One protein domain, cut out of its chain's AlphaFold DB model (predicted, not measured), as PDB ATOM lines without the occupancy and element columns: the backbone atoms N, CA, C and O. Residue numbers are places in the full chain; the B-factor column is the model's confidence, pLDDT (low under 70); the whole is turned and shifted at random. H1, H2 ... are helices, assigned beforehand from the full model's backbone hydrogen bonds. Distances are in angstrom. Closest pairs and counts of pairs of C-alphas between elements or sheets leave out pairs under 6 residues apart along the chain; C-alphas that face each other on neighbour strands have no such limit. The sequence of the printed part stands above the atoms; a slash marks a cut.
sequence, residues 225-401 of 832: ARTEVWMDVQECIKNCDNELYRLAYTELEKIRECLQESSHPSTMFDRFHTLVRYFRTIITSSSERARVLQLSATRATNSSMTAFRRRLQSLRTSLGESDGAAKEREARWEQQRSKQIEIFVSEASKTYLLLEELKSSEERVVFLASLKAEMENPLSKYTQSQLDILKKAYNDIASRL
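Overview. This is residues 225 to 401 of the 832 residues of an uncharacterized protein of Phytophthora rubi (UniProt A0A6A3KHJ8). Picture an elongated body in two parts: a loosely formed up-and-down bundle of H1, H2, H3, H5 and H6, and a smaller head of H4, H7, H8 and H9 at one end. Long H6 makes one side of the bundle and reaches on into the head, where the H8 and H9 hairpin packs side by side. The printed part has 177 residues with nine named helices, H1 to H9 in order, and no named strand; the class is all helix. It is only just compact, close to loose, with a radius of gyration of the C-alphas of 18.8 A, and spans 62 by 35 by 22 A.

Along the chain. Find C-alpha 225 at (-71.549, 89.267, 2.673), where H1 begins and runs to residue 238. H2 follows, residues 243 to 261, 27.3 A long, then H3, residues 266 to 287, 32.3 A. Short H4 holds residues 291 to 296, and H5, residues 298 to 318, is 29.7 A long. Look for C-alpha 323 at (-77.376, 56.152, -3.585): H6, the longest helix, runs from there to residue 349, 39.1 A. H7 is residues 351 to 357, H8 residues 361 to 375, and H9 residues 384 to 399, ending at C-alpha 399, (-62.895, 78.319, -46.661).

Arrangement. Start in the bundle, up and down, each helix running against the one before it. H1 touches H3 at a steep tilt of 40 degrees, the same way; their closest C-alphas, Val 233 and Arg 280, are 5.6 A apart. H2 and H3 form a hairpin at a shallow tilt of 20 degrees, closest at C-alphas Tyr 245 and Ile 283, 7.1 A. H3 touches H5, opposite ways at a shallow tilt of 18 degrees, with C-alphas Phe 279 and Phe 308 closest at 7.0 A. H5 and H6, a hairpin, only just touch, with 3 pairs of C-alphas within 8 A; Gln 313 and Ala 326 are closest, 7.7 A. Toward the head, H6 touches H9 with residues 345 to 349 alone, C-alphas Ser 349 and Ala 393 closest at 6.0 A. H9 and H8 form a hairpin, closest at C-alphas Tyr 394 and Leu 368, 6.2 A. H4 touches H8, C-alphas Ser 296 and Ser 370 closest at 5.7 A, and H7 touches H9, C-alphas Thr 351 and Ala 393 closest at 5.8 A. H1 and H9 are apart. In H1 to H9, every O i to N i+4 pair is within hydrogen-bond range.

Size, cuts and confidence. The two C-alphas farthest apart, Ser 263 and Ser 399, are 62.2 A from each other. The printed part has no cut and no long link. Mean pLDDT of the printed part is 71.8; 70 residues are under 70, among them 284 to 304 and 351 to 363.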
ATOM      1  N   ALA A 225     -72.218  89.595   3.934       60.88
ATOM      2  CA  ALA A 225     -71.549  89.267   2.673       60.88
ATOM      3  C   ALA A 225     -71.985  87.910   2.086       60.88
ATOM      4  O   ALA A 225     -71.923  87.707   0.877       60.88
ATOM      5  N   ARG A 226     -72.411  86.956   2.928       71.00
ATOM      6  CA  ARG A 226     -72.899  85.640   2.478       71.00
ATOM      7  C   ARG A 226     -74.306  85.768   1.886       71.00
ATOM      8  O   ARG A 226     -74.573  85.213   0.820       71.00
ATOM      9  N   THR A 227     -75.148  86.572   2.530       70.31
ATOM     10  CA  THR A 227     -76.502  86.905   2.071       70.31
ATOM     11  C   THR A 227     -76.488  87.666   0.744       70.31
ATOM     12  O   THR A 227     -77.256  87.332  -0.156       70.31
ATOM     13  N   GLU A 228     -75.574  88.624   0.574       75.81
ATOM     14  CA  GLU A 228     -75.420  89.391  -0.671       75.81
ATOM     15  C   GLU A 228     -75.101  88.490  -1.876       75.81
ATOM     16  O   GLU A 228     -75.755  88.578  -2.913       75.81
ATOM     17  N   VAL A 229     -74.158  87.549  -1.723       76.94
ATOM     18  CA  VAL A 229     -73.798  86.590  -2.784       76.94
ATOM     19  C   VAL A 229     -74.989  85.707  -3.165       76.94
ATOM     20  O   VAL A 229     -75.187  85.431  -4.347       76.94
ATOM     21  N   TRP A 230     -75.781  85.253  -2.189       84.50
ATOM     22  CA  TRP A 230     -76.968  84.441  -2.460       84.50
ATOM     23  C   TRP A 230     -78.047  85.233  -3.212       84.50
ATOM     24  O   TRP A 230     -78.600  84.732  -4.191       84.50
ATOM     25  N   MET A 231     -78.313  86.476  -2.800       83.06
ATOM     26  CA  MET A 231     -79.265  87.359  -3.486       83.06
ATOM     27  C   MET A 231     -78.846  87.641  -4.933       83.06
ATOM     28  O   MET A 231     -79.683  87.602  -5.832       83.06
ATOM     29  N   ASP A 232     -77.552  87.842  -5.175       79.50
ATOM     30  CA  ASP A 232     -77.020  88.048  -6.524       79.50
ATOM     31  C   ASP A 232     -77.184  86.795  -7.406       79.50
ATOM     32  O   ASP A 232     -77.625  86.873  -8.552       79.50
ATOM     33  N   VAL A 233     -76.937  85.598  -6.855       83.75
ATOM     34  CA  VAL A 233     -77.228  84.331  -7.554       83.75
ATOM     35  C   VAL A 233     -78.712  84.231  -7.914       83.75
ATOM     36  O   VAL A 233     -79.047  83.861  -9.040       83.75
ATOM     37  N   GLN A 234     -79.603  84.585  -6.986       86.19
ATOM     38  CA  GLN A 234     -81.050  84.589  -7.216       86.19
ATOM     39  C   GLN A 234     -81.457  85.541  -8.340       86.19
ATOM     40  O   GLN A 234     -82.273  85.182  -9.191       86.19
ATOM     41  N   GLU A 235     -80.895  86.745  -8.359       83.50
ATOM     42  CA  GLU A 235     -81.143  87.735  -9.403       83.50
ATOM     43  C   GLU A 235     -80.627  87.259 -10.767       83.50
ATOM     44  O   GLU A 235     -81.365  87.292 -11.756       83.50
ATOM     45  N   CYS A 236     -79.410  86.713 -10.807       78.19
ATOM     46  CA  CYS A 236     -78.828  86.131 -12.010       78.19
ATOM     47  C   CYS A 236     -79.700  85.003 -12.588       78.19
ATOM     48  O   CYS A 236     -79.908  84.951 -13.799       78.19
ATOM     49  N   ILE A 237     -80.232  84.111 -11.744       84.00
ATOM     50  CA  ILE A 237     -81.052  82.969 -12.181       84.00
ATOM     51  C   ILE A 237     -82.451  83.391 -12.637       84.00
ATOM     52  O   ILE A 237     -82.964  82.817 -13.601       84.00
ATOM     53  N   LYS A 238     -83.065  84.406 -12.012       81.19
ATOM     54  CA  LYS A 238     -84.365  84.946 -12.457       81.19
ATOM     55  C   LYS A 238     -84.329  85.381 -13.922       81.19
ATOM     56  O   LYS A 238     -85.289  85.131 -14.644       81.19
ATOM     57  N   ASN A 239     -83.206  85.956 -14.346       70.31
ATOM     58  CA  ASN A 239     -82.981  86.447 -15.704       70.31
ATOM     59  C   ASN A 239     -82.258  85.428 -16.610       70.31
ATOM     60  O   ASN A 239     -81.769  85.796 -17.676       70.31
ATOM     61  N   CYS A 240     -82.141  84.161 -16.191       72.06
ATOM     62  CA  CYS A 240     -81.383  83.143 -16.910       72.06
ATOM     63  C   CYS A 240     -82.274  82.178 -17.709       72.06
ATOM     64  O   CYS A 240     -83.109  81.464 -17.143       72.06
ATOM     65  N   ASP A 241     -81.986  82.073 -19.010       68.44
ATOM     66  CA  ASP A 241     -82.624  81.129 -19.943       68.44
ATOM     67  C   ASP A 241     -81.944  79.742 -19.978       68.44
ATOM     68  O   ASP A 241     -82.354  78.850 -20.723       68.44
ATOM     69  N   ASN A 242     -80.884  79.522 -19.190       72.81
ATOM     70  CA  ASN A 242     -80.160  78.252 -19.173       72.81
ATOM     71  C   ASN A 242     -80.732  77.284 -18.125       72.81
ATOM     72  O   ASN A 242     -80.445  77.370 -16.930       72.81
ATOM     73  N   GLU A 243     -81.483  76.297 -18.603       75.31
ATOM     74  CA  GLU A 243     -82.088  75.230 -17.797       75.31
ATOM     75  C   GLU A 243     -81.089  74.434 -16.928       75.31
ATOM     76  O   GLU A 243     -81.456  74.001 -15.837       75.31
ATOM     77  N   LEU A 244     -79.818  74.262 -17.339       74.94
ATOM     78  CA  LEU A 244     -78.810  73.616 -16.472       74.94
ATOM     79  C   LEU A 244     -78.547  74.441 -15.212       74.94
ATOM     80  O   LEU A 244     -78.382  73.880 -14.131       74.94
ATOM     81  N   TYR A 245     -78.499  75.766 -15.340       82.12
ATOM     82  CA  TYR A 245     -78.273  76.651 -14.202       82.12
ATOM     83  C   TYR A 245     -79.506  76.730 -13.308       82.12
ATOM     84  O   TYR A 245     -79.371  76.733 -12.090       82.12
ATOM     85  N   ARG A 246     -80.713  76.720 -13.886       83.69
ATOM     86  CA  ARG A 246     -81.954  76.654 -13.099       83.69
ATOM     87  C   ARG A 246     -82.008  75.369 -12.273       83.69
ATOM     88  O   ARG A 246     -82.247  75.437 -11.072       83.69
ATOM     89  N   LEU A 247     -81.684  74.224 -12.885       83.75
ATOM     90  CA  LEU A 247     -81.590  72.945 -12.182       83.75
ATOM     91  C   LEU A 247     -80.536  72.992 -11.065       83.75
ATOM     92  O   LEU A 247     -80.835  72.630  -9.932       83.75
ATOM     93  N   ALA A 248     -79.326  73.476 -11.361       83.62
ATOM     94  CA  ALA A 248     -78.254  73.652 -10.380       83.62
ATOM     95  C   ALA A 248     -78.699  74.484  -9.164       83.62
ATOM     96  O   ALA A 248     -78.444  74.106  -8.021       83.62
ATOM     97  N   TYR A 249     -79.380  75.601  -9.424       89.31
ATOM     98  CA  TYR A 249     -79.879  76.520  -8.411       89.31
ATOM     99  C   TYR A 249     -80.957  75.873  -7.530       89.31
ATOM    100  O   TYR A 249     -80.847  75.924  -6.308       89.31
ATOM    101  N   THR A 250     -81.930  75.170  -8.118       87.69
ATOM    102  CA  THR A 250     -82.948  74.427  -7.352       87.69
ATOM    103  C   THR A 250     -82.325  73.370  -6.440       87.69
ATOM    104  O   THR A 250     -82.807  73.117  -5.337       87.69
ATOM    105  N   GLU A 251     -81.244  72.722  -6.874       86.38
ATOM    106  CA  GLU A 251     -80.553  71.753  -6.025       86.38
ATOM    107  C   GLU A 251     -79.762  72.430  -4.885       86.38
ATOM    108  O   GLU A 251     -79.701  71.864  -3.792       86.38
ATOM    109  N   LEU A 252     -79.215  73.638  -5.094       89.25
ATOM    110  CA  LEU A 252     -78.626  74.461  -4.024       89.25
ATOM    111  C   LEU A 252     -79.672  74.917  -3.002       89.25
ATOM    112  O   LEU A 252     -79.383  74.883  -1.808       89.25
ATOM    113  N   GLU A 253     -80.869  75.312  -3.449       89.62
ATOM    114  CA  GLU A 253     -81.982  75.688  -2.563       89.62
ATOM    115  C   GLU A 253     -82.331  74.557  -1.598       89.62
ATOM    116  O   GLU A 253     -82.328  74.765  -0.390       89.62
ATOM    117  N   LYS A 254     -82.489  73.333  -2.111       87.00
ATOM    118  CA  LYS A 254     -82.778  72.153  -1.277       87.00
ATOM    119  C   LYS A 254     -81.690  71.858  -0.246       87.00
ATOM    120  O   LYS A 254     -81.980  71.385   0.846       87.00
ATOM    121  N   ILE A 255     -80.419  72.076  -0.600       85.50
ATOM    122  CA  ILE A 255     -79.321  71.912   0.363       85.50
ATOM    123  C   ILE A 255     -79.414  72.994   1.436       85.50
ATOM    124  O   ILE A 255     -79.290  72.673   2.610       85.50
ATOM    125  N   ARG A 256     -79.666  74.250   1.055       87.38
ATOM    126  CA  ARG A 256     -79.838  75.355   2.005       87.38
ATOM    127  C   ARG A 256     -80.981  75.089   2.985       87.38
ATOM    128  O   ARG A 256     -80.789  75.294   4.175       87.38
ATOM    129  N   GLU A 257     -82.115  74.593   2.496       86.38
ATOM    130  CA  GLU A 257     -83.253  74.168   3.325       86.38
ATOM    131  C   GLU A 257     -82.828  73.083   4.326       86.38
ATOM    132  O   GLU A 257     -83.016  73.239   5.528       86.38
ATOM    133  N   CYS A 258     -82.135  72.039   3.865       83.75
ATOM    134  CA  CYS A 258     -81.631  70.971   4.735       83.75
ATOM    135  C   CYS A 258     -80.652  71.482   5.815       83.75
ATOM    136  O   CYS A 258     -80.753  71.088   6.979       83.75
ATOM    137  N   LEU A 259     -79.745  72.401   5.455       82.38
ATOM    138  CA  LEU A 259     -78.817  73.041   6.398       82.38
ATOM    139  C   LEU A 259     -79.546  73.921   7.435       82.38
ATOM    140  O   LEU A 259     -79.027  74.119   8.530       82.38
ATOM    141  N   GLN A 260     -80.720  74.465   7.097       82.44
ATOM    142  CA  GLN A 260     -81.558  75.264   8.000       82.44
ATOM    143  C   GLN A 260     -82.386  74.401   8.959       82.44
ATOM    144  O   GLN A 260     -82.676  74.830  10.074       82.44
ATOM    145  N   GLU A 261     -82.763  73.191   8.545       80.19
ATOM    146  CA  GLU A 261     -83.623  72.288   9.317       80.19
ATOM    147  C   GLU A 261     -82.908  71.591  10.483       80.19
ATOM    148  O   GLU A 261     -83.566  71.132  11.420       80.19
ATOM    149  N   SER A 262     -81.574  71.488  10.461       73.50
ATOM    150  CA  SER A 262     -80.824  70.737  11.474       73.50
ATOM    151  C   SER A 262     -79.430  71.302  11.763       73.50
ATOM    152  O   SER A 262     -78.835  72.004  10.952       73.50
ATOM    153  N   SER A 263     -78.904  71.021  12.960       74.44
ATOM    154  CA  SER A 263     -77.583  71.501  13.382       74.44
ATOM    155  C   SER A 263     -76.456  70.689  12.747       74.44
ATOM    156  O   SER A 263     -76.471  69.455  12.776       74.44
ATOM    157  N   HIS A 264     -75.444  71.379  12.225       72.31
ATOM    158  CA  HIS A 264     -74.323  70.783  11.500       72.31
ATOM    159  C   HIS A 264     -72.978  71.418  11.902       72.31
ATOM    160  O   HIS A 264     -72.968  72.497  12.498       72.31
ATOM    161  N   PRO A 265     -71.836  70.767  11.596       67.88
ATOM    162  CA  PRO A 265     -70.509  71.362  11.778       67.88
ATOM    163  C   PRO A 265     -70.332  72.633  10.936       67.88
ATOM    164  O   PRO A 265     -70.850  72.697   9.817       67.88
ATOM    165  N   SER A 266     -69.561  73.615  11.421       64.19
ATOM    166  CA  SER A 266     -69.378  74.898  10.719       64.19
ATOM    167  C   SER A 266     -68.767  74.711   9.320       64.19
ATOM    168  O   SER A 266     -69.147  75.380   8.354       64.19
ATOM    169  N   THR A 267     -67.917  73.690   9.182       63.09
ATOM    170  CA  THR A 267     -67.276  73.275   7.930       63.09
ATOM    171  C   THR A 267     -68.277  72.943   6.821       63.09
ATOM    172  O   THR A 267     -68.005  73.197   5.645       63.09
ATOM    173  N   MET A 268     -69.464  72.426   7.155       68.31
ATOM    174  CA  MET A 268     -70.525  72.157   6.177       68.31
ATOM    175  C   MET A 268     -71.096  73.453   5.601       68.31
ATOM    176  O   MET A 268     -71.366  73.530   4.398       68.31
ATOM    177  N   PHE A 269     -71.218  74.488   6.432       74.62
ATOM    178  CA  PHE A 269     -71.669  75.808   6.009       74.62
ATOM    179  C   PHE A 269     -70.625  76.472   5.110       74.62
ATOM    180  O   PHE A 269     -70.966  76.971   4.038       74.62
ATOM    181  N   ASP A 270     -69.343  76.397   5.463       65.12
ATOM    182  CA  ASP A 270     -68.267  76.956   4.639       65.12
ATOM    183  C   ASP A 270     -68.133  76.252   3.279       65.12
ATOM    184  O   ASP A 270     -67.952  76.915   2.247       65.12
ATOM    185  N   ARG A 271     -68.310  74.922   3.233       69.25
ATOM    186  CA  ARG A 271     -68.388  74.157   1.974       69.25
ATOM    187  C   ARG A 271     -69.564  74.614   1.112       69.25
ATOM    188  O   ARG A 271     -69.382  74.830  -0.088       69.25
ATOM    189  N   PHE A 272     -70.743  74.809   1.706       81.62
ATOM    190  CA  PHE A 272     -71.917  75.320   0.998       81.62
ATOM    191  C   PHE A 272     -71.683  76.733   0.446       81.62
ATOM    192  O   PHE A 272     -71.871  76.962  -0.748       81.62
ATOM    193  N   HIS A 273     -71.188  77.670   1.255       75.94
ATOM    194  CA  HIS A 273     -70.926  79.038   0.795       75.94
ATOM    195  C   HIS A 273     -69.865  79.095  -0.305       75.94
ATOM    196  O   HIS A 273     -70.020  79.840  -1.276       75.94
ATOM    197  N   THR A 274     -68.813  78.282  -0.203       70.62
ATOM    198  CA  THR A 274     -67.806  78.145  -1.264       70.62
ATOM    199  C   THR A 274     -68.445  77.663  -2.566       70.62
ATOM    200  O   THR A 274     -68.134  78.176  -3.644       70.62
ATOM    201  N   LEU A 275     -69.379  76.714  -2.474       77.31
ATOM    202  CA  LEU A 275     -70.110  76.182  -3.617       77.31
ATOM    203  C   LEU A 275     -71.048  77.224  -4.250       77.31
ATOM    204  O   LEU A 275     -71.077  77.339  -5.474       77.31
ATOM    205  N   VAL A 276     -71.742  78.033  -3.443       83.31
ATOM    206  CA  VAL A 276     -72.581  79.154  -3.909       83.31
ATOM    207  C   VAL A 276     -71.737  80.212  -4.623       83.31
ATOM    208  O   VAL A 276     -72.082  80.625  -5.731       83.31
ATOM    209  N   ARG A 277     -70.594  80.613  -4.044       75.75
ATOM    210  CA  ARG A 277     -69.659  81.546  -4.697       75.75
ATOM    211  C   ARG A 277     -69.176  80.994  -6.031       75.75
ATOM    212  O   ARG A 277     -69.156  81.728  -7.010       75.75
ATOM    213  N   TYR A 278     -68.834  79.709  -6.082       72.06
ATOM    214  CA  TYR A 278     -68.394  79.058  -7.311       72.06
ATOM    215  C   TYR A 278     -69.498  79.018  -8.377       72.06
ATOM    216  O   TYR A 278     -69.247  79.355  -9.534       72.06
ATOM    217  N   PHE A 279     -70.733  78.682  -7.993       81.50
ATOM    218  CA  PHE A 279     -71.882  78.692  -8.900       81.50
ATOM    219  C   PHE A 279     -72.136  80.076  -9.491       81.50
ATOM    220  O   PHE A 279     -72.306  80.223 -10.702       81.50
ATOM    221  N   ARG A 280     -72.079  81.105  -8.642       79.00
ATOM    222  CA  ARG A 280     -72.172  82.502  -9.053       79.00
ATOM    223  C   ARG A 280     -71.147  82.851 -10.127       79.00
ATOM    224  O   ARG A 280     -71.498  83.477 -11.126       79.00
ATOM    225  N   THR A 281     -69.887  82.449  -9.956       70.88
ATOM    226  CA  THR A 281     -68.846  82.727 -10.956       70.88
ATOM    227  C   THR A 281     -69.149  82.044 -12.295       70.88
ATOM    228  O   THR A 281     -68.908  82.621 -13.356       70.88
ATOM    229  N   ILE A 282     -69.748  80.847 -12.276       71.88
ATOM    230  CA  ILE A 282     -70.170  80.143 -13.499       71.88
ATOM    231  C   ILE A 282     -71.295  80.905 -14.216       71.88
ATOM    232  O   ILE A 282     -71.192  81.155 -15.416       71.88
ATOM    233  N   ILE A 283     -72.351  81.309 -13.505       72.88
ATOM    234  CA  ILE A 283     -73.510  81.967 -14.132       72.88
ATOM    235  C   ILE A 283     -73.175  83.388 -14.617       72.88
ATOM    236  O   ILE A 283     -73.520  83.741 -15.745       72.88
ATOM    237  N   THR A 284     -72.409  84.164 -13.846       66.38
ATOM    238  CA  THR A 284     -71.999  85.535 -14.212       66.38
ATOM    239  C   THR A 284     -71.017  85.565 -15.382       66.38
ATOM    240  O   THR A 284     -71.127  86.407 -16.269       66.38
ATOM    241  N   SER A 285     -70.096  84.600 -15.467       58.66
ATOM    242  CA  SER A 285     -69.181  84.497 -16.615       58.66
ATOM    243  C   SER A 285     -69.885  84.122 -17.928       58.66
ATOM    244  O   SER A 285     -69.305  84.275 -19.006       58.66
ATOM    245  N   SER A 286     -71.129  83.634 -17.859       57.00
ATOM    246  CA  SER A 286     -71.900  83.160 -19.011       57.00
ATOM    247  C   SER A 286     -72.916  84.164 -19.572       57.00
ATOM    248  O   SER A 286     -73.211  84.100 -20.768       57.00
ATOM    249  N   SER A 287     -73.396  85.112 -18.759       52.69
ATOM    250  CA  SER A 287     -74.376  86.134 -19.159       52.69
ATOM    251  C   SER A 287     -73.778  87.264 -20.013       52.69
ATOM    252  O   SER A 287     -74.492  87.888 -20.788       52.69
ATOM    253  N   GLU A 288     -72.461  87.489 -19.955       49.81
ATOM    254  CA  GLU A 288     -71.754  88.533 -20.728       49.81
ATOM    255  C   GLU A 288     -71.357  88.139 -22.162       49.81
ATOM    256  O   GLU A 288     -70.631  88.873 -22.842       49.81
ATOM    257  N   ARG A 289     -71.762  86.957 -22.628       54.62
ATOM    258  CA  ARG A 289     -71.234  86.360 -23.862       54.62
ATOM    259  C   ARG A 289     -72.110  86.694 -25.072       54.62
ATOM    260  O   ARG A 289     -73.326  86.554 -25.015       54.62
ATOM    261  N   ALA A 290     -71.487  87.033 -26.205       50.12
ATOM    262  CA  ALA A 290     -72.170  86.962 -27.499       50.12
ATOM    263  C   ALA A 290     -72.540  85.497 -27.810       50.12
ATOM    264  O   ALA A 290     -71.844  84.576 -27.376       50.12
ATOM    265  N   ARG A 291     -73.607  85.268 -28.577       51.88
ATOM    266  CA  ARG A 291     -74.189  83.938 -28.833       51.88
ATOM    267  C   ARG A 291     -73.176  82.938 -29.421       51.88
ATOM    268  O   ARG A 291     -73.105  81.801 -28.965       51.88
ATOM    269  N   VAL A 292     -72.277  83.376 -30.308       49.56
ATOM    270  CA  VAL A 292     -71.168  82.543 -30.836       49.56
ATOM    271  C   VAL A 292     -70.094  82.177 -29.788       49.56
ATOM    272  O   VAL A 292     -69.473  81.113 -29.844       49.56
ATOM    273  N   LEU A 293     -69.886  83.033 -28.788       49.47
ATOM    274  CA  LEU A 293     -68.948  82.811 -27.681       49.47
ATOM    275  C   LEU A 293     -69.551  81.916 -26.590       49.47
ATOM    276  O   LEU A 293     -68.813  81.186 -25.932       49.47
ATOM    277  N   GLN A 294     -70.881  81.902 -26.438       55.28
ATOM    278  CA  GLN A 294     -71.579  80.877 -25.651       55.28
ATOM    279  C   GLN A 294     -71.337  79.481 -26.236       55.28
ATOM    280  O   GLN A 294     -71.049  78.559 -25.480       55.28
ATOM    281  N   LEU A 295     -71.346  79.352 -27.569       53.53
ATOM    282  CA  LEU A 295     -71.066  78.092 -28.264       53.53
ATOM    283  C   LEU A 295     -69.605  77.639 -28.073       53.53
ATOM    284  O   LEU A 295     -69.363  76.485 -27.733       53.53
ATOM    285  N   SER A 296     -68.620  78.535 -28.193       51.12
ATOM    286  CA  SER A 296     -67.193  78.178 -28.008       51.12
ATOM    287  C   SER A 296     -66.823  77.846 -26.559       51.12
ATOM    288  O   SER A 296     -65.942  77.033 -26.299       51.12
ATOM    289  N   ALA A 297     -67.528  78.441 -25.598       53.28
ATOM    290  CA  ALA A 297     -67.308  78.220 -24.176       53.28
ATOM    291  C   ALA A 297     -68.058  76.997 -23.616       53.28
ATOM    292  O   ALA A 297     -67.971  76.731 -22.417       53.28
ATOM    293  N   THR A 298     -68.773  76.241 -24.460       56.53
ATOM    294  CA  THR A 298     -69.532  75.040 -24.069       56.53
ATOM    295  C   THR A 298     -68.659  74.039 -23.320       56.53
ATOM    296  O   THR A 298     -69.073  73.522 -22.287       56.53
ATOM    297  N   ARG A 299     -67.416  73.812 -23.765       58.19
ATOM    298  CA  ARG A 299     -66.482  72.888 -23.104       58.19
ATOM    299  C   ARG A 299     -66.085  73.348 -21.705       58.19
ATOM    300  O   ARG A 299     -66.153  72.561 -20.761       58.19
ATOM    301  N   ALA A 300     -65.684  74.611 -21.572       57.12
ATOM    302  CA  ALA A 300     -65.280  75.196 -20.296       57.12
ATOM    303  C   ALA A 300     -66.462  75.234 -19.319       57.12
ATOM    304  O   ALA A 300     -66.362  74.725 -18.206       57.12
ATOM    305  N   THR A 301     -67.624  75.717 -19.769       61.97
ATOM    306  CA  THR A 301     -68.857  75.741 -18.974       61.97
ATOM    307  C   THR A 301     -69.320  74.338 -18.583       61.97
ATOM    308  O   THR A 301     -69.664  74.130 -17.424       61.97
ATOM    309  N   ASN A 302     -69.279  73.355 -19.487       62.59
ATOM    310  CA  ASN A 302     -69.626  71.968 -19.161       62.59
ATOM    311  C   ASN A 302     -68.651  71.360 -18.153       62.59
ATOM    312  O   ASN A 302     -69.086  70.649 -17.250       62.59
ATOM    313  N   SER A 303     -67.355  71.646 -18.271       60.69
ATOM    314  CA  SER A 303     -66.345  71.163 -17.323       60.69
ATOM    315  C   SER A 303     -66.569  71.772 -15.937       60.69
ATOM    316  O   SER A 303     -66.691  71.037 -14.958       60.69
ATOM    317  N   SER A 304     -66.751  73.094 -15.858       66.25
ATOM    318  CA  SER A 304     -67.039  73.787 -14.598       66.25
ATOM    319  C   SER A 304     -68.373  73.366 -13.986       66.25
ATOM    320  O   SER A 304     -68.450  73.208 -12.768       66.25
ATOM    321  N   MET A 305     -69.401  73.119 -14.805       71.69
ATOM    322  CA  MET A 305     -70.699  72.609 -14.352       71.69
ATOM    323  C   MET A 305     -70.612  71.158 -13.874       71.69
ATOM    324  O   MET A 305     -71.237  70.798 -12.883       71.69
ATOM    325  N   THR A 306     -69.806  70.325 -14.531       65.44
ATOM    326  CA  THR A 306     -69.563  68.939 -14.102       65.44
ATOM    327  C   THR A 306     -68.830  68.914 -12.761       65.44
ATOM    328  O   THR A 306     -69.238  68.184 -11.856       65.44
ATOM    329  N   ALA A 307     -67.808  69.759 -12.595       63.28
ATOM    330  CA  ALA A 307     -67.108  69.936 -11.325       63.28
ATOM    331  C   ALA A 307     -68.052  70.472 -10.234       63.28
ATOM    332  O   ALA A 307     -68.101  69.928  -9.133       63.28
ATOM    333  N   PHE A 308     -68.866  71.485 -10.551       74.12
ATOM    334  CA  PHE A 308     -69.895  72.011  -9.651       74.12
ATOM    335  C   PHE A 308     -70.866  70.912  -9.204       74.12
ATOM    336  O   PHE A 308     -71.074  70.728  -8.006       74.12
ATOM    337  N   ARG A 309     -71.405  70.133 -10.150       76.81
ATOM    338  CA  ARG A 309     -72.327  69.020  -9.890       76.81
ATOM    339  C   ARG A 309     -71.714  67.983  -8.955       76.81
ATOM    340  O   ARG A 309     -72.389  67.502  -8.051       76.81
ATOM    341  N   ARG A 310     -70.442  67.636  -9.146       65.94
ATOM    342  CA  ARG A 310     -69.756  66.665  -8.284       65.94
ATOM    343  C   ARG A 310     -69.525  67.195  -6.874       65.94
ATOM    344  O   ARG A 310     -69.776  66.460  -5.925       65.94
ATOM    345  N   ARG A 311     -69.174  68.473  -6.712       70.12
ATOM    346  CA  ARG A 311     -69.084  69.120  -5.387       70.12
ATOM    347  C   ARG A 311     -70.430  69.176  -4.681       70.12
ATOM    348  O   ARG A 311     -70.514  68.891  -3.489       70.12
ATOM    349  N   LEU A 312     -71.480  69.494  -5.431       75.50
ATOM    350  CA  LEU A 312     -72.861  69.467  -4.960       75.50
ATOM    351  C   LEU A 312     -73.258  68.059  -4.487       75.50
ATOM    352  O   LEU A 312     -73.847  67.910  -3.418       75.50
ATOM    353  N   GLN A 313     -72.880  67.024  -5.242       71.81
ATOM    354  CA  GLN A 313     -73.119  65.629  -4.875       71.81
ATOM    355  C   GLN A 313     -72.306  65.202  -3.642       71.81
ATOM    356  O   GLN A 313     -72.869  64.592  -2.738       71.81
ATOM    357  N   SER A 314     -71.022  65.567  -3.555       67.38
ATOM    358  CA  SER A 314     -70.163  65.293  -2.389       67.38
ATOM    359  C   SER A 314     -70.728  65.931  -1.110       67.38
ATOM    360  O   SER A 314     -70.794  65.286  -0.054       67.38
ATOM    361  N   LEU A 315     -71.230  67.170  -1.202       71.06
ATOM    362  CA  LEU A 315     -71.890  67.854  -0.087       71.06
ATOM    363  C   LEU A 315     -73.171  67.126   0.353       71.06
ATOM    364  O   LEU A 315     -73.404  66.961   1.546       71.06
ATOM    365  N   ARG A 316     -73.967  66.612  -0.587       75.62
ATOM    366  CA  ARG A 316     -75.195  65.857  -0.282       75.62
ATOM    367  C   ARG A 316     -74.968  64.482   0.308       75.62
ATOM    368  O   ARG A 316     -75.648  64.101   1.253       75.62
ATOM    369  N   THR A 317     -73.989  63.747  -0.203       66.94
ATOM    370  CA  THR A 317     -73.582  62.482   0.412       66.94
ATOM    371  C   THR A 317     -73.104  62.723   1.848       66.94
ATOM    372  O   THR A 317     -73.391  61.922   2.735       66.94
ATOM    373  N   SER A 318     -72.465  63.870   2.116       67.50
ATOM    374  CA  SER A 318     -72.104  64.277   3.484       67.50
ATOM    375  C   SER A 318     -73.335  64.536   4.372       67.50
ATOM    376  O   SER A 318     -73.266  64.248   5.566       67.50
ATOM    377  N   LEU A 319     -74.453  64.991   3.791       73.62
ATOM    378  CA  LEU A 319     -75.757  65.196   4.447       73.62
ATOM    379  C   LEU A 319     -76.610  63.912   4.583       73.62
ATOM    380  O   LEU A 319     -77.733  63.977   5.069       73.62
ATOM    381  N   GLY A 320     -76.090  62.736   4.201       69.44
ATOM    382  CA  GLY A 320     -76.740  61.442   4.468       69.44
ATOM    383  C   GLY A 320     -77.689  60.938   3.377       69.44
ATOM    384  O   GLY A 320     -78.541  60.091   3.637       69.44
ATOM    385  N   GLU A 321     -77.560  61.439   2.152       69.31
ATOM    386  CA  GLU A 321     -78.434  61.043   1.050       69.31
ATOM    387  C   GLU A 321     -78.161  59.623   0.501       69.31
ATOM    388  O   GLU A 321     -77.012  59.195   0.406       69.31
ATOM    389  N   SER A 322     -79.223  58.904   0.100       61.88
ATOM    390  CA  SER A 322     -79.138  57.531  -0.434       61.88
ATOM    391  C   SER A 322     -78.681  57.448  -1.903       61.88
ATOM    392  O   SER A 322     -79.042  58.282  -2.739       61.88
ATOM    393  N   ASP A 323     -77.959  56.374  -2.248       55.16
ATOM    394  CA  ASP A 323     -77.376  56.152  -3.585       55.16
ATOM    395  C   ASP A 323     -78.412  56.030  -4.721       55.16
ATOM    396  O   ASP A 323     -78.119  56.346  -5.878       55.16
ATOM    397  N   GLY A 324     -79.644  55.604  -4.420       59.94
ATOM    398  CA  GLY A 324     -80.714  55.473  -5.418       59.94
ATOM    399  C   GLY A 324     -81.152  56.822  -6.002       59.94
ATOM    400  O   GLY A 324     -81.247  56.974  -7.221       59.94
ATOM    401  N   ALA A 325     -81.330  57.829  -5.142       65.44
ATOM    402  CA  ALA A 325     -81.685  59.187  -5.557       65.44
ATOM    403  C   ALA A 325     -80.538  59.878  -6.320       65.44
ATOM    404  O   ALA A 325     -80.774  60.697  -7.215       65.44
ATOM    405  N   ALA A 326     -79.286  59.527  -6.001       62.75
ATOM    406  CA  ALA A 326     -78.111  60.003  -6.726       62.75
ATOM    407  C   ALA A 326     -78.105  59.511  -8.184       62.75
ATOM    408  O   ALA A 326     -77.918  60.322  -9.090       62.75
ATOM    409  N   LYS A 327     -78.400  58.224  -8.429       65.81
ATOM    410  CA  LYS A 327     -78.452  57.649  -9.789       65.81
ATOM    411  C   LYS A 327     -79.534  58.279 -10.670       65.81
ATOM    412  O   LYS A 327     -79.273  58.585 -11.830       65.81
ATOM    413  N   GLU A 328     -80.732  58.508 -10.134       73.62
ATOM    414  CA  GLU A 328     -81.818  59.132 -10.903       73.62
ATOM    415  C   GLU A 328     -81.484  60.582 -11.289       73.62
ATOM    416  O   GLU A 328     -81.672  60.995 -12.434       73.62
ATOM    417  N   ARG A 329     -80.919  61.363 -10.360       72.38
ATOM    418  CA  ARG A 329     -80.447  62.722 -10.663       72.38
ATOM    419  C   ARG A 329     -79.315  62.735 -11.669       72.38
ATOM    420  O   ARG A 329     -79.315  63.598 -12.544       72.38
ATOM    421  N   GLU A 330     -78.376  61.804 -11.560       67.50
ATOM    422  CA  GLU A 330     -77.274  61.668 -12.508       67.50
ATOM    423  C   GLU A 330     -77.807  61.476 -13.934       67.50
ATOM    424  O   GLU A 330     -77.372  62.171 -14.851       67.50
ATOM    425  N   ALA A 331     -78.838  60.640 -14.100       74.31
ATOM    426  CA  ALA A 331     -79.523  60.471 -15.378       74.31
ATOM    427  C   ALA A 331     -80.184  61.773 -15.873       74.31
ATOM    428  O   ALA A 331     -80.069  62.099 -17.056       74.31
ATOM    429  N   ARG A 332     -80.815  62.561 -14.988       77.19
ATOM    430  CA  ARG A 332     -81.397  63.873 -15.351       77.19
ATOM    431  C   ARG A 332     -80.335  64.873 -15.820       77.19
ATOM    432  O   ARG A 332     -80.534  65.552 -16.825       77.19
ATOM    433  N   TRP A 333     -79.201  64.952 -15.125       71.94
ATOM    434  CA  TRP A 333     -78.078  65.809 -15.523       71.94
ATOM    435  C   TRP A 333     -77.483  65.387 -16.866       71.94
ATOM    436  O   TRP A 333     -77.185  66.240 -17.702       71.94
ATOM    437  N   GLU A 334     -77.346  64.084 -17.098       72.19
ATOM    438  CA  GLU A 334     -76.829  63.541 -18.354       72.19
ATOM    439  C   GLU A 334     -77.780  63.803 -19.532       72.19
ATOM    440  O   GLU A 334     -77.345  64.209 -20.614       72.19
ATOM    441  N   GLN A 335     -79.089  63.657 -19.315       77.31
ATOM    442  CA  GLN A 335     -80.106  64.014 -20.303       77.31
ATOM    443  C   GLN A 335     -80.027  65.503 -20.659       77.31
ATOM    444  O   GLN A 335     -80.051  65.873 -21.835       77.31
ATOM    445  N   GLN A 336     -79.882  66.368 -19.655       73.00
ATOM    446  CA  GLN A 336     -79.816  67.806 -19.878       73.00
ATOM    447  C   GLN A 336     -78.511  68.235 -20.563       73.00
ATOM    448  O   GLN A 336     -78.528  69.109 -21.433       73.00
ATOM    449  N   ARG A 337     -77.388  67.582 -20.245       69.56
ATOM    450  CA  ARG A 337     -76.119  67.741 -20.971       69.56
ATOM    451  C   ARG A 337     -76.262  67.334 -22.440       69.56
ATOM    452  O   ARG A 337     -75.812  68.068 -23.316       69.56
ATOM    453  N   SER A 338     -76.930  66.214 -22.710       73.50
ATOM    454  CA  SER A 338     -77.199  65.743 -24.076       73.50
ATOM    455  C   SER A 338     -78.035  66.756 -24.867       73.50
ATOM    456  O   SER A 338     -77.701  67.089 -26.000       73.50
ATOM    457  N   LYS A 339     -79.053  67.350 -24.233       74.19
ATOM    458  CA  LYS A 339     -79.864  68.418 -24.834       74.19
ATOM    459  C   LYS A 339     -79.048  69.675 -25.165       74.19
ATOM    460  O   LYS A 339     -79.268  70.297 -26.200       74.19
ATOM    461  N   GLN A 340     -78.088  70.054 -24.320       69.81
ATOM    462  CA  GLN A 340     -77.187  71.180 -24.605       69.81
ATOM    463  C   GLN A 340     -76.250  70.897 -25.781       69.81
ATOM    464  O   GLN A 340     -76.027  71.783 -26.602       69.81
ATOM    465  N   ILE A 341     -75.755  69.661 -25.903       72.38
ATOM    466  CA  ILE A 341     -74.986  69.212 -27.071       72.38
ATOM    467  C   ILE A 341     -75.826  69.353 -28.350       72.38
ATOM    468  O   ILE A 341     -75.337  69.875 -29.349       72.38
ATOM    469  N   GLU A 342     -77.099  68.955 -28.325       75.75
ATOM    470  CA  GLU A 342     -78.004  69.107 -29.474       75.75
ATOM    471  C   GLU A 342     -78.247  70.574 -29.850       75.75
ATOM    472  O   GLU A 342     -78.193  70.919 -31.033       75.75
ATOM    473  N   ILE A 343     -78.467  71.448 -28.862       73.50
ATOM    474  CA  ILE A 343     -78.611  72.895 -29.087       73.50
ATOM    475  C   ILE A 343     -77.326  73.460 -29.699       73.50
ATOM    476  O   ILE A 343     -77.394  74.176 -30.696       73.50
ATOM    477  N   PHE A 344     -76.162  73.099 -29.156       74.06
ATOM    478  CA  PHE A 344     -74.867  73.536 -29.671       74.06
ATOM    479  C   PHE A 344     -74.668  73.122 -31.134       74.06
ATOM    480  O   PHE A 344     -74.366  73.970 -31.970       74.06
ATOM    481  N   VAL A 345     -74.893  71.846 -31.468       75.56
ATOM    482  CA  VAL A 345     -74.759  71.340 -32.846       75.56
ATOM    483  C   VAL A 345     -75.753  72.030 -33.784       75.56
ATOM    484  O   VAL A 345     -75.395  72.392 -34.906       75.56
ATOM    485  N   SER A 346     -76.988  72.248 -33.327       79.31
ATOM    486  CA  SER A 346     -78.022  72.954 -34.090       79.31
ATOM    487  C   SER A 346     -77.615  74.394 -34.402       79.31
ATOM    488  O   SER A 346     -77.695  74.818 -35.555       79.31
ATOM    489  N   GLU A 347     -77.105  75.144 -33.426       73.31
ATOM    490  CA  GLU A 347     -76.635  76.513 -33.658       73.31
ATOM    491  C   GLU A 347     -75.348  76.539 -34.503       73.31
ATOM    492  O   GLU A 347     -75.245  77.352 -35.419       73.31
ATOM    493  N   ALA A 348     -74.410  75.608 -34.288       72.25
ATOM    494  CA  ALA A 348     -73.198  75.455 -35.102       72.25
ATOM    495  C   ALA A 348     -73.518  75.190 -36.586       72.25
ATOM    496  O   ALA A 348     -72.820  75.677 -37.480       72.25
ATOM    497  N   SER A 349     -74.611  74.466 -36.859       76.88
ATOM    498  CA  SER A 349     -75.090  74.189 -38.218       76.88
ATOM    499  C   SER A 349     -75.588  75.435 -38.965       76.88
ATOM    500  O   SER A 349     -75.620  75.449 -40.196       76.88
ATOM    501  N   LYS A 350     -75.936  76.513 -38.246       80.00
ATOM    502  CA  LYS A 350     -76.407  77.788 -38.813       80.00
ATOM    503  C   LYS A 350     -75.229  78.689 -39.184       80.00
ATOM    504  O   LYS A 350     -75.158  79.854 -38.798       80.00
ATOM    505  N   THR A 351     -74.298  78.150 -39.967       69.06
ATOM    506  CA  THR A 351     -73.001  78.771 -40.274       69.06
ATOM    507  C   THR A 351     -73.113  80.181 -40.868       69.06
ATOM    508  O   THR A 351     -72.259  81.024 -40.611       69.06
ATOM    509  N   TYR A 352     -74.184  80.482 -41.610       67.25
ATOM    510  CA  TYR A 352     -74.416  81.816 -42.174       67.25
ATOM    511  C   TYR A 352     -74.680  82.892 -41.102       67.25
ATOM    512  O   TYR A 352     -74.111  83.975 -41.208       67.25
ATOM    513  N   LEU A 353     -75.450  82.582 -40.048       68.00
ATOM    514  CA  LEU A 353     -75.698  83.503 -38.926       68.00
ATOM    515  C   LEU A 353     -74.424  83.719 -38.106       68.00
ATOM    516  O   LEU A 353     -74.102  84.841 -37.729       68.00
ATOM    517  N   LEU A 354     -73.649  82.650 -37.890       67.19
ATOM    518  CA  LEU A 354     -72.377  82.729 -37.165       67.19
ATOM    519  C   LEU A 354     -71.365  83.632 -37.879       67.19
ATOM    520  O   LEU A 354     -70.628  84.370 -37.233       67.19
ATOM    521  N   LEU A 355     -71.338  83.605 -39.214       66.31
ATOM    522  CA  LEU A 355     -70.451  84.449 -40.017       66.31
ATOM    523  C   LEU A 355     -70.851  85.934 -40.016       66.31
ATOM    524  O   LEU A 355     -69.970  86.780 -40.186       66.31
ATOM    525  N   GLU A 356     -72.136  86.250 -39.829       66.50
ATOM    526  CA  GLU A 356     -72.624  87.625 -39.636       66.50
ATOM    527  C   GLU A 356     -72.299  88.158 -38.230       66.50
ATOM    528  O   GLU A 356     -71.986  89.341 -38.074       66.50
ATOM    529  N   GLU A 357     -72.314  87.291 -37.212       64.62
ATOM    530  CA  GLU A 357     -71.963  87.654 -35.833       64.62
ATOM    531  C   GLU A 357     -70.441  87.760 -35.596       64.62
ATOM    532  O   GLU A 357     -70.001  88.621 -34.831       64.62
ATOM    533  N   LEU A 358     -69.626  86.935 -36.265       66.12
ATOM    534  CA  LEU A 358     -68.157  86.963 -36.195       66.12
ATOM    535  C   LEU A 358     -67.591  88.033 -37.143       66.12
ATOM    536  O   LEU A 358     -67.298  87.771 -38.319       66.12
ATOM    537  N   LYS A 359     -67.454  89.258 -36.627       64.38
ATOM    538  CA  LYS A 359     -67.134  90.463 -37.411       64.38
ATOM    539  C   LYS A 359     -65.664  90.549 -37.828       64.38
ATOM    540  O   LYS A 359     -65.383  91.114 -38.883       64.38
ATOM    541  N   SER A 360     -64.740  89.997 -37.039       66.38
ATOM    542  CA  SER A 360     -63.293  90.030 -37.315       66.38
ATOM    543  C   SER A 360     -62.733  88.686 -37.801       66.38
ATOM    544  O   SER A 360     -63.282  87.617 -37.521       66.38
ATOM    545  N   SER A 361     -61.621  88.725 -38.541       66.56
ATOM    546  CA  SER A 361     -60.866  87.529 -38.953       66.56
ATOM    547  C   SER A 361     -60.375  86.715 -37.757       66.56
ATOM    548  O   SER A 361     -60.429  85.489 -37.778       66.56
ATOM    549  N   GLU A 362     -59.947  87.396 -36.700       64.25
ATOM    550  CA  GLU A 362     -59.409  86.820 -35.476       64.25
ATOM    551  C   GLU A 362     -60.486  86.059 -34.696       64.25
ATOM    552  O   GLU A 362     -60.264  84.918 -34.296       64.25
ATOM    553  N   GLU A 363     -61.688  86.627 -34.542       67.06
ATOM    554  CA  GLU A 363     -62.821  85.942 -33.898       67.06
ATOM    555  C   GLU A 363     -63.213  84.660 -34.642       67.06
ATOM    556  O   GLU A 363     -63.503  83.642 -34.013       67.06
ATOM    557  N   ARG A 364     -63.178  84.681 -35.981       73.88
ATOM    558  CA  ARG A 364     -63.457  83.498 -36.810       73.88
ATOM    559  C   ARG A 364     -62.413  82.404 -36.617       73.88
ATOM    560  O   ARG A 364     -62.775  81.234 -36.551       73.88
ATOM    561  N   VAL A 365     -61.136  82.769 -36.500       69.69
ATOM    562  CA  VAL A 365     -60.046  81.813 -36.250       69.69
ATOM    563  C   VAL A 365     -60.143  81.211 -34.849       69.69
ATOM    564  O   VAL A 365     -60.048  79.994 -34.714       69.69
ATOM    565  N   VAL A 366     -60.409  82.019 -33.821       67.00
ATOM    566  CA  VAL A 366     -60.607  81.523 -32.446       67.00
ATOM    567  C   VAL A 366     -61.805  80.579 -32.367       67.00
ATOM    568  O   VAL A 366     -61.725  79.523 -31.736       67.00
ATOM    569  N   PHE A 367     -62.903  80.917 -33.048       72.25
ATOM    570  CA  PHE A 367     -64.068  80.043 -33.147       72.25
ATOM    571  C   PHE A 367     -63.722  78.710 -33.823       72.25
ATOM    572  O   PHE A 367     -64.067  77.651 -33.305       72.25
ATOM    573  N   LEU A 368     -62.986  78.739 -34.939       73.94
ATOM    574  CA  LEU A 368     -62.527  77.527 -35.623       73.94
ATOM    575  C   LEU A 368     -61.609  76.667 -34.757       73.94
ATOM    576  O   LEU A 368     -61.769  75.450 -34.741       73.94
ATOM    577  N   ALA A 369     -60.663  77.279 -34.044       68.25
ATOM    578  CA  ALA A 369     -59.773  76.571 -33.130       68.25
ATOM    579  C   ALA A 369     -60.570  75.889 -32.007       68.25
ATOM    580  O   ALA A 369     -60.328  74.725 -31.701       68.25
ATOM    581  N   SER A 370     -61.584  76.575 -31.472       69.06
ATOM    582  CA  SER A 370     -62.485  76.033 -30.446       69.06
ATOM    583  C   SER A 370     -63.331  74.877 -30.981       69.06
ATOM    584  O   SER A 370     -63.418  73.827 -30.351       69.06
ATOM    585  N   LEU A 371     -63.911  75.038 -32.174       73.12
ATOM    586  CA  LEU A 371     -64.710  74.010 -32.841       73.12
ATOM    587  C   LEU A 371     -63.871  72.765 -33.156       73.12
ATOM    588  O   LEU A 371     -64.317  71.644 -32.925       73.12
ATOM    589  N   LYS A 372     -62.631  72.962 -33.617       73.62
ATOM    590  CA  LYS A 372     -61.666  71.884 -33.846       73.62
ATOM    591  C   LYS A 372     -61.308  71.167 -32.546       73.62
ATOM    592  O   LYS A 372     -61.414  69.947 -32.491       73.62
ATOM    593  N   ALA A 373     -60.953  71.910 -31.497       66.69
ATOM    594  CA  ALA A 373     -60.624  71.343 -30.191       66.69
ATOM    595  C   ALA A 373     -61.801  70.576 -29.567       66.69
ATOM    596  O   ALA A 373     -61.586  69.601 -28.852       66.69
ATOM    597  N   GLU A 374     -63.037  71.002 -29.833       70.88
ATOM    598  CA  GLU A 374     -64.253  70.315 -29.397       70.88
ATOM    599  C   GLU A 374     -64.503  69.025 -30.193       70.88
ATOM    600  O   GLU A 374     -64.823  67.995 -29.605       70.88
ATOM    601  N   MET A 375     -64.285  69.041 -31.512       73.69
ATOM    602  CA  MET A 375     -64.374  67.852 -32.371       73.69
ATOM    603  C   MET A 375     -63.281  66.814 -32.083       73.69
ATOM    604  O   MET A 375     -63.506  65.615 -32.235       73.69
ATOM    605  N   GLU A 376     -62.089  67.273 -31.703       64.62
ATOM    606  CA  GLU A 376     -60.943  66.434 -31.341       64.62
ATOM    607  C   GLU A 376     -60.987  65.998 -29.871       64.62
ATOM    608  O   GLU A 376     -60.197  65.142 -29.465       64.62
ATOM    609  N   ASN A 377     -61.911  66.547 -29.071       61.41
ATOM    610  CA  ASN A 377     -62.042  66.221 -27.661       61.41
ATOM    611  C   ASN A 377     -62.461  64.750 -27.493       61.41
ATOM    612  O   ASN A 377     -63.616  64.412 -27.783       61.41
ATOM    613  N   PRO A 378     -61.590  63.883 -26.943       49.28
ATOM    614  CA  PRO A 378     -61.915  62.475 -26.757       49.28
ATOM    615  C   PRO A 378     -63.098  62.280 -25.803       49.28
ATOM    616  O   PRO A 378     -63.817  61.304 -25.942       49.28
ATOM    617  N   LEU A 379     -63.313  63.211 -24.860       47.53
ATOM    618  CA  LEU A 379     -64.372  63.183 -23.837       47.53
ATOM    619  C   LEU A 379     -65.760  63.591 -24.358       47.53
ATOM    620  O   LEU A 379     -66.733  63.598 -23.600       47.53
ATOM    621  N   SER A 380     -65.867  64.009 -25.617       59.44
ATOM    622  CA  SER A 380     -67.115  64.526 -26.161       59.44
ATOM    623  C   SER A 380     -68.054  63.393 -26.604       59.44
ATOM    624  O   SER A 380     -67.667  62.479 -27.328       59.44
ATOM    625  N   LYS A 381     -69.318  63.425 -26.157       67.94
ATOM    626  CA  LYS A 381     -70.342  62.402 -26.466       67.94
ATOM    627  C   LYS A 381     -71.050  62.648 -27.813       67.94
ATOM    628  O   LYS A 381     -72.222  62.311 -27.955       67.94
ATOM    629  N   TYR A 382     -70.377  63.262 -28.792       75.88
ATOM    630  CA  TYR A 382     -70.998  63.545 -30.091       75.88
ATOM    631  C   TYR A 382     -71.237  62.256 -30.884       75.88
ATOM    632  O   TYR A 382     -70.366  61.390 -30.990       75.88
ATOM    633  N   THR A 383     -72.412  62.146 -31.498       82.56
ATOM    634  CA  THR A 383     -72.685  61.105 -32.491       82.56
ATOM    635  C   THR A 383     -71.926  61.391 -33.790       82.56
ATOM    636  O   THR A 383     -71.513  62.520 -34.061       82.56
ATOM    637  N   GLN A 384     -71.769  60.375 -34.645       80.94
ATOM    638  CA  GLN A 384     -71.088  60.553 -35.932       80.94
ATOM    639  C   GLN A 384     -71.768  61.625 -36.805       80.94
ATOM    640  O   GLN A 384     -71.081  62.459 -37.387       80.94
ATOM    641  N   SER A 385     -73.105  61.667 -36.824       83.19
ATOM    642  CA  SER A 385     -73.859  62.681 -37.570       83.19
ATOM    643  C   SER A 385     -73.646  64.094 -37.024       83.19
ATOM    644  O   SER A 385     -73.515  65.037 -37.802       83.19
ATOM    645  N   GLN A 386     -73.558  64.252 -35.701       83.50
ATOM    646  CA  GLN A 386     -73.242  65.534 -35.070       83.50
ATOM    647  C   GLN A 386     -71.824  65.994 -35.427       83.50
ATOM    648  O   GLN A 386     -71.639  67.148 -35.811       83.50
ATOM    649  N   LEU A 387     -70.835  65.095 -35.386       82.50
ATOM    650  CA  LEU A 387     -69.464  65.406 -35.804       82.50
ATOM    651  C   LEU A 387     -69.388  65.831 -37.273       82.50
ATOM    652  O   LEU A 387     -68.624  66.733 -37.604       82.50
ATOM    653  N   ASP A 388     -70.174  65.215 -38.153       83.00
ATOM    654  CA  ASP A 388     -70.190  65.570 -39.572       83.00
ATOM    655  C   ASP A 388     -70.801  66.965 -39.809       83.00
ATOM    656  O   ASP A 388     -70.296  67.724 -40.640       83.00
ATOM    657  N   ILE A 389     -71.814  67.358 -39.023       84.00
ATOM    658  CA  ILE A 389     -72.362  68.727 -39.021       84.00
ATOM    659  C   ILE A 389     -71.299  69.736 -38.566       84.00
ATOM    660  O   ILE A 389     -71.094  70.752 -39.234       84.00
ATOM    661  N   LEU A 390     -70.593  69.450 -37.467       81.44
ATOM    662  CA  LEU A 390     -69.538  70.327 -36.949       81.44
ATOM    663  C   LEU A 390     -68.367  70.448 -37.939       81.44
ATOM    664  O   LEU A 390     -67.901  71.557 -38.196       81.44
ATOM    665  N   LYS A 391     -67.952  69.345 -38.578       83.56
ATOM    666  CA  LYS A 391     -66.938  69.344 -39.650       83.56
ATOM    667  C   LYS A 391     -67.353  70.203 -40.837       83.56
ATOM    668  O   LYS A 391     -66.524  70.922 -41.391       83.56
ATOM    669  N   LYS A 392     -68.624  70.134 -41.242       84.38
ATOM    670  CA  LYS A 392     -69.147  70.964 -42.329       84.38
ATOM    671  C   LYS A 392     -69.074  72.448 -41.964       84.38
ATOM    672  O   LYS A 392     -68.509  73.220 -42.733       84.38
ATOM    673  N   ALA A 393     -69.552  72.820 -40.776       81.56
ATOM    674  CA  ALA A 393     -69.468  74.194 -40.282       81.56
ATOM    675  C   ALA A 393     -68.012  74.690 -40.195       81.56
ATOM    676  O   ALA A 393     -67.714  75.810 -40.609       81.56
ATOM    677  N   TYR A 394     -67.094  73.839 -39.726       82.12
ATOM    678  CA  TYR A 394     -65.658  74.120 -39.692       82.12
ATOM    679  C   TYR A 394     -65.108  74.429 -41.090       82.12
ATOM    680  O   TYR A 394     -64.504  75.480 -41.297       82.12
ATOM    681  N   ASN A 395     -65.357  73.556 -42.070       82.75
ATOM    682  CA  ASN A 395     -64.866  73.729 -43.438       82.75
ATOM    683  C   ASN A 395     -65.451  74.978 -44.114       82.75
ATOM    684  O   ASN A 395     -64.725  75.716 -44.781       82.75
ATOM    685  N   ASP A 396     -66.740  75.250 -43.905       79.44
ATOM    686  CA  ASP A 396     -67.428  76.411 -44.473       79.44
ATOM    687  C   ASP A 396     -66.839  77.731 -43.942       79.44
ATOM    688  O   ASP A 396     -66.569  78.647 -44.723       79.44
ATOM    689  N   ILE A 397     -66.564  77.826 -42.635       76.44
ATOM    690  CA  ILE A 397     -65.925  79.011 -42.035       76.44
ATOM    691  C   ILE A 397     -64.450  79.101 -42.456       76.44
ATOM    692  O   ILE A 397     -63.986  80.184 -42.818       76.44
ATOM    693  N   ALA A 398     -63.724  77.978 -42.466       78.12
ATOM    694  CA  ALA A 398     -62.315  77.921 -42.858       78.12
ATOM    695  C   ALA A 398     -62.097  78.357 -44.314       78.12
ATOM    696  O   ALA A 398     -61.184  79.129 -44.585       78.12
ATOM    697  N   SER A 399     -62.973  77.951 -45.238       78.88
ATOM    698  CA  SER A 399     -62.895  78.319 -46.661       78.88
ATOM    699  C   SER A 399     -62.988  79.829 -46.925       78.88
ATOM    700  O   SER A 399     -62.532  80.313 -47.960       78.88
ATOM    701  N   ARG A 400     -63.567  80.591 -45.986       73.94
ATOM    702  CA  ARG A 400     -63.724  82.051 -46.080       73.94
ATOM    703  C   ARG A 400     -62.578  82.830 -45.432       73.94
ATOM    704  O   ARG A 400     -62.526  84.052 -45.581       73.94
ATOM    705  N   LEU A 401     -61.671  82.158 -44.725       70.62
ATOM    706  CA  LEU A 401     -60.445  82.748 -44.197       70.62
ATOM    707  C   LEU A 401     -59.340  82.592 -45.246       70.62
ATOM    708  O   LEU A 401     -59.013  81.483 -45.656       70.62
TER     709      LEU A 401